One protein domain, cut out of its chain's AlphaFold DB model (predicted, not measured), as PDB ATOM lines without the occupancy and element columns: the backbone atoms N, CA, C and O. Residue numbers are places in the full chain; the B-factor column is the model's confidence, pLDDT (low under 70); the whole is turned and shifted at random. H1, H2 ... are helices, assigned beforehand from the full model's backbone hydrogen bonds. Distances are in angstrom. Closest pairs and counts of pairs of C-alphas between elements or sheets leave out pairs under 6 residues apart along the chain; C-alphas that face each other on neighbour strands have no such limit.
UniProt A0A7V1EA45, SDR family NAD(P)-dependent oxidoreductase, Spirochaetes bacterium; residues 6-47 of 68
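This is residues 6 to 47 of the 68 residues of the protein "SDR family NAD(P)-dependent oxidoreductase" of Spirochaetes bacterium (UniProt A0A7V1EA45). Look for a flat Z: the longest helix, H2, makes one arm, H1 makes the other and points nearly the same way, and the long link of residues 18 to 31 runs back between them as the diagonal. The helices stay apart, and the link passes through the middle of the model. The printed part has 42 residues with two named helices, H1 then H2 along the chain, and no named strand, and its class is all helix. It is only just loose, close to compact, with a radius of gyration of the C-alphas of 11.3 A, and it spans 32 by 24 by 10 A.

Find C-alpha 32 at (-5.114, -55.574, 24.458); from there H2, residues 32 to 46, runs 21.0 A to C-alpha 46 at (-23.272, -45.393, 21.797). Then go back to C-alpha 6 at (-10.096, -39.144, 36.673), where H1, residues 6 to 17, begins; it is 16.6 A from first to last C-alpha.

Compare H2, centred at (-14.929, -51.280, 24.992), with H1, centred at (-15.152, -34.382, 31.631): they are apart, with no C-alpha of the one within 8 A of the other. Look at C-alpha 24, at (-14.940, -41.395, 30.169), for a place on the 14-residue long link from H1 to H2. In H1 and H2 every backbone O i to N i+4 pair is within hydrogen-bond range.

The two C-alphas farthest apart are those of Asn 18 and Lys 32, at 32.4 A. The C-alphas of Ala 6 and Gly 47, the first and last printed, are 24.0 A apart. The printed part has no cut. Read the B-factor column for the model's confidence: the mean pLDDT of the printed part is 98.3, and no printed residue is under 70.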
ATOM      1  N   ALA A   6      -9.661 -40.381  36.022       98.31
ATOM      2  CA  ALA A   6     -10.096 -39.144  36.673       98.31
ATOM      3  C   ALA A   6      -9.946 -37.908  35.761       98.31
ATOM      4  O   ALA A   6     -10.811 -37.031  35.724       98.31
ATOM      5  N   ALA A   7      -8.856 -37.833  34.989       98.25
ATOM      6  CA  ALA A   7      -8.674 -36.760  34.011       98.25
ATOM      7  C   ALA A   7      -9.695 -36.856  32.862       98.25
ATOM      8  O   ALA A   7     -10.232 -35.831  32.426       98.25
ATOM      9  N   ALA A   8      -9.987 -38.073  32.396       98.38
ATOM     10  CA  ALA A   8     -10.989 -38.312  31.363       98.38
ATOM     11  C   ALA A   8     -12.410 -37.974  31.836       98.38
ATOM     12  O   ALA A   8     -13.164 -37.372  31.073       98.38
ATOM     13  N   GLU A   9     -12.764 -38.306  33.080       98.69
ATOM     14  CA  GLU A   9     -14.055 -37.969  33.699       98.69
ATOM     15  C   GLU A   9     -14.262 -36.460  33.747       98.69
ATOM     16  O   GLU A   9     -15.272 -35.969  33.244       98.69
ATOM     17  N   LYS A  10     -13.259 -35.712  34.222       98.69
ATOM     18  CA  LYS A  10     -13.309 -34.247  34.229       98.69
ATOM     19  C   LYS A  10     -13.529 -33.671  32.827       98.69
ATOM     20  O   LYS A  10     -14.336 -32.768  32.639       98.69
ATOM     21  N   LYS A  11     -12.831 -34.197  31.814       98.44
ATOM     22  CA  LYS A  11     -13.003 -33.724  30.432       98.44
ATOM     23  C   LYS A  11     -14.378 -34.090  29.860       98.44
ATOM     24  O   LYS A  11     -14.945 -33.296  29.113       98.44
ATOM     25  N   ALA A  12     -14.904 -35.274  30.172       98.50
ATOM     26  CA  ALA A  12     -16.237 -35.689  29.745       98.50
ATOM     27  C   ALA A  12     -17.328 -34.812  30.380       98.50
ATOM     28  O   ALA A  12     -18.268 -34.413  29.689       98.50
ATOM     29  N   GLU A  13     -17.167 -34.454  31.657       98.62
ATOM     30  CA  GLU A  13     -18.019 -33.486  32.350       98.62
ATOM     31  C   GLU A  13     -17.967 -32.116  31.664       98.62
ATOM     32  O   GLU A  13     -19.016 -31.595  31.287       98.62
ATOM     33  N   ASP A  14     -16.769 -31.581  31.394       98.75
ATOM     34  CA  ASP A  14     -16.604 -30.311  30.673       98.75
ATOM     35  C   ASP A  14     -17.335 -30.324  29.314       98.75
ATOM     36  O   ASP A  14     -18.026 -29.367  28.963       98.75
ATOM     37  N   ILE A  15     -17.206 -31.405  28.532       98.56
ATOM     38  CA  ILE A  15     -17.896 -31.545  27.234       98.56
ATOM     39  C   ILE A  15     -19.417 -31.572  27.428       98.56
ATOM     40  O   ILE A  15     -20.143 -30.917  26.677       98.56
ATOM     41  N   SER A  16     -19.893 -32.297  28.439       98.19
ATOM     42  CA  SER A  16     -21.322 -32.428  28.739       98.19
ATOM     43  C   SER A  16     -21.932 -31.097  29.187       98.19
ATOM     44  O   SER A  16     -23.008 -30.722  28.720       98.19
ATOM     45  N   LEU A  17     -21.213 -30.322  30.006       98.44
ATOM     46  CA  LEU A  17     -21.615 -28.972  30.426       98.44
ATOM     47  C   LEU A  17     -21.711 -27.985  29.253       98.44
ATOM     48  O   LEU A  17     -22.485 -27.034  29.314       98.44
ATOM     49  N   ASN A  18     -20.969 -28.226  28.171       98.44
ATOM     50  CA  ASN A  18     -21.036 -27.441  26.936       98.44
ATOM     51  C   ASN A  18     -22.054 -27.999  25.917       98.44
ATOM     52  O   ASN A  18     -22.020 -27.630  24.744       98.44
ATOM     53  N   GLY A  19     -22.964 -28.880  26.348       98.56
ATOM     54  CA  GLY A  19     -24.042 -29.432  25.519       98.56
ATOM     55  C   GLY A  19     -23.629 -30.607  24.628       98.56
ATOM     56  O   GLY A  19     -24.406 -31.025  23.769       98.56
ATOM     57  N   GLY A  20     -22.417 -31.137  24.806       98.44
ATOM     58  CA  GLY A  20     -21.968 -32.355  24.142       98.44
ATOM     59  C   GLY A  20     -22.460 -33.630  24.834       98.44
ATOM     60  O   GLY A  20     -23.025 -33.599  25.922       98.44
ATOM     61  N   ASN A  21     -22.202 -34.776  24.204       97.94
ATOM     62  CA  ASN A  21     -22.381 -36.096  24.806       97.94
ATOM     63  C   ASN A  21     -21.018 -36.791  24.860       97.94
ATOM     64  O   ASN A  21     -20.444 -37.101  23.814       97.94
ATOM     65  N   ALA A  22     -20.495 -37.009  26.064       98.31
ATOM     66  CA  ALA A  22     -19.201 -37.641  26.278       98.31
ATOM     67  C   ALA A  22     -19.241 -38.579  27.485       98.31
ATOM     68  O   ALA A  22     -19.914 -38.313  28.476       98.31
ATOM     69  N   ALA A  23     -18.466 -39.655  27.407       98.25
ATOM     70  CA  ALA A  23     -18.250 -40.589  28.497       98.25
ATOM     71  C   ALA A  23     -16.755 -40.883  28.626       98.25
ATOM     72  O   ALA A  23     -16.053 -41.092  27.628       98.25
ATOM     73  N   ALA A  24     -16.274 -40.916  29.864       98.44
ATOM     74  CA  ALA A  24     -14.940 -41.395  30.169       98.44
ATOM     75  C   ALA A  24     -14.920 -42.926  30.136       98.44
ATOM     76  O   ALA A  24     -15.839 -43.591  30.606       98.44
ATOM     77  N   VAL A  25     -13.864 -43.484  29.554       98.38
ATOM     78  CA  VAL A  25     -13.639 -44.929  29.478       98.38
ATOM     79  C   VAL A  25     -12.157 -45.146  29.733       98.38
ATOM     80  O   VAL A  25     -11.331 -44.589  29.002       98.38
ATOM     81  N   GLU A  26     -11.829 -45.916  30.765       98.38
ATOM     82  CA  GLU A  26     -10.448 -46.288  31.069       98.38
ATOM     83  C   GLU A  26      -9.901 -47.217  29.976       98.38
ATOM     84  O   GLU A  26     -10.595 -48.124  29.510       98.38
ATOM     85  N   CYS A  27      -8.673 -46.969  29.528       98.44
ATOM     86  CA  CYS A  27      -7.994 -47.805  28.550       98.44
ATOM     87  C   CYS A  27      -6.479 -47.626  28.653       98.44
ATOM     88  O   CYS A  27      -5.961 -46.532  28.430       98.44
ATOM     89  N   ASP A  28      -5.771 -48.729  28.871       97.88
ATOM     90  CA  ASP A  28      -4.341 -48.826  28.597       97.88
ATOM     91  C   ASP A  28      -4.161 -49.419  27.196       97.88
ATOM     92  O   ASP A  28      -4.533 -50.561  26.932       97.88
ATOM     93  N   VAL A  29      -3.606 -48.632  26.275       96.31
ATOM     94  CA  VAL A  29      -3.385 -49.055  24.883       96.31
ATOM     95  C   VAL A  29      -2.266 -50.091  24.735       96.31
ATOM     96  O   VAL A  29      -2.169 -50.724  23.683       96.31
ATOM     97  N   LEU A  30      -1.435 -50.289  25.764       95.94
ATOM     98  CA  LEU A  30      -0.427 -51.351  25.803       95.94
ATOM     99  C   LEU A  30      -1.027 -52.704  26.223       95.94
ATOM    100  O   LEU A  30      -0.422 -53.743  25.952       95.94
ATOM    101  N   ASP A  31      -2.223 -52.714  26.822       98.06
ATOM    102  CA  ASP A  31      -2.964 -53.927  27.174       98.06
ATOM    103  C   ASP A  31      -4.152 -54.144  26.225       98.06
ATOM    104  O   ASP A  31      -5.191 -53.481  26.282       98.06
ATOM    105  N   LYS A  32      -4.046 -55.176  25.384       98.12
ATOM    106  CA  LYS A  32      -5.114 -55.574  24.458       98.12
ATOM    107  C   LYS A  32      -6.443 -55.868  25.167       98.12
ATOM    108  O   LYS A  32      -7.503 -55.593  24.604       98.12
ATOM    109  N   THR A  33      -6.414 -56.434  26.371       98.50
ATOM    110  CA  THR A  33      -7.631 -56.739  27.138       98.50
ATOM    111  C   THR A  33      -8.324 -55.457  27.581       98.50
ATOM    112  O   THR A  33      -9.548 -55.360  27.486       98.50
ATOM    113  N   SER A  34      -7.543 -54.467  28.016       98.50
ATOM    114  CA  SER A  34      -8.027 -53.127  28.349       98.50
ATOM    115  C   SER A  34      -8.690 -52.460  27.138       98.50
ATOM    116  O   SER A  34      -9.846 -52.045  27.221       98.50
ATOM    117  N   ALA A  35      -8.045 -52.499  25.966       98.19
ATOM    118  CA  ALA A  35      -8.610 -51.951  24.730       98.19
ATOM    119  C   ALA A  35      -9.930 -52.627  24.301       98.19
ATOM    120  O   ALA A  35     -10.875 -51.951  23.890       98.19
ATOM    121  N   VAL A  36     -10.037 -53.957  24.422       98.50
ATOM    122  CA  VAL A  36     -11.286 -54.684  24.115       98.50
ATOM    123  C   VAL A  36     -12.408 -54.297  25.082       98.50
ATOM    124  O   VAL A  36     -13.545 -54.099  24.653       98.50
ATOM    125  N   LYS A  37     -12.107 -54.149  26.379       98.69
ATOM    126  CA  LYS A  37     -13.086 -53.671  27.367       98.69
ATOM    127  C   LYS A  37     -13.560 -52.259  27.031       98.69
ATOM    128  O   LYS A  37     -14.767 -52.034  27.000       98.69
ATOM    129  N   ALA A  38     -12.638 -51.356  26.703       98.50
ATOM    130  CA  ALA A  38     -12.965 -49.986  26.330       98.50
ATOM    131  C   ALA A  38     -13.874 -49.922  25.090       98.50
ATOM    132  O   ALA A  38     -14.872 -49.199  25.093       98.50
ATOM    133  N   LEU A  39     -13.596 -50.744  24.070       98.50
ATOM    134  CA  LEU A  39     -14.453 -50.878  22.889       98.50
ATOM    135  C   LEU A  39     -15.859 -51.359  23.243       98.50
ATOM    136  O   LEU A  39     -16.838 -50.751  22.808       98.50
ATOM    137  N   ASN A  40     -15.973 -52.407  24.057       98.62
ATOM    138  CA  ASN A  40     -17.270 -52.935  24.476       98.62
ATOM    139  C   ASN A  40     -18.070 -51.906  25.288       98.62
ATOM    140  O   ASN A  40     -19.275 -51.767  25.070       98.62
ATOM    141  N   SER A  41     -17.417 -51.148  26.174       98.31
ATOM    142  CA  SER A  41     -18.046 -50.038  26.896       98.31
ATOM    143  C   SER A  41     -18.535 -48.950  25.937       98.31
ATOM    144  O   SER A  41     -19.680 -48.519  26.041       98.31
ATOM    145  N   THR A  42     -17.719 -48.547  24.959       98.38
ATOM    146  CA  THR A  42     -18.113 -47.551  23.949       98.38
ATOM    147  C   THR A  42     -19.297 -48.019  23.103       98.38
ATOM    148  O   THR A  42     -20.240 -47.253  22.916       98.38
ATOM    149  N   ILE A  43     -19.302 -49.275  22.649       98.50
ATOM    150  CA  ILE A  43     -20.435 -49.855  21.912       98.50
ATOM    151  C   ILE A  43     -21.683 -49.921  22.800       98.50
ATOM    152  O   ILE A  43     -22.772 -49.607  22.336       98.50
ATOM    153  N   SER A  44     -21.543 -50.269  24.079       98.44
ATOM    154  CA  SER A  44     -22.683 -50.320  25.007       98.44
ATOM    155  C   SER A  44     -23.309 -48.941  25.245       98.44
ATOM    156  O   SER A  44     -24.521 -48.840  25.401       98.44
ATOM    157  N   LEU A  45     -22.497 -47.880  25.255       98.00
ATOM    158  CA  LEU A  45     -22.948 -46.501  25.468       98.00
ATOM    159  C   LEU A  45     -23.552 -45.862  24.208       98.00
ATOM    160  O   LEU A  45     -24.518 -45.108  24.309       98.00
ATOM    161  N   TYR A  46     -22.982 -46.141  23.031       97.81
ATOM    162  CA  TYR A  46     -23.272 -45.393  21.797       97.81
ATOM    163  C   TYR A  46     -23.755 -46.256  20.622       97.81
ATOM    164  O   TYR A  46     -24.068 -45.734  19.553       97.81
ATOM    165  N   GLY A  47     -23.807 -47.577  20.783       98.38
ATOM    166  CA  GLY A  47     -24.264 -48.547  19.784       98.38
ATOM    167  C   GLY A  47     -23.236 -48.908  18.706       98.38
ATOM    168  O   GLY A  47     -23.241 -50.034  18.217       98.38
TER     169      GLY A  47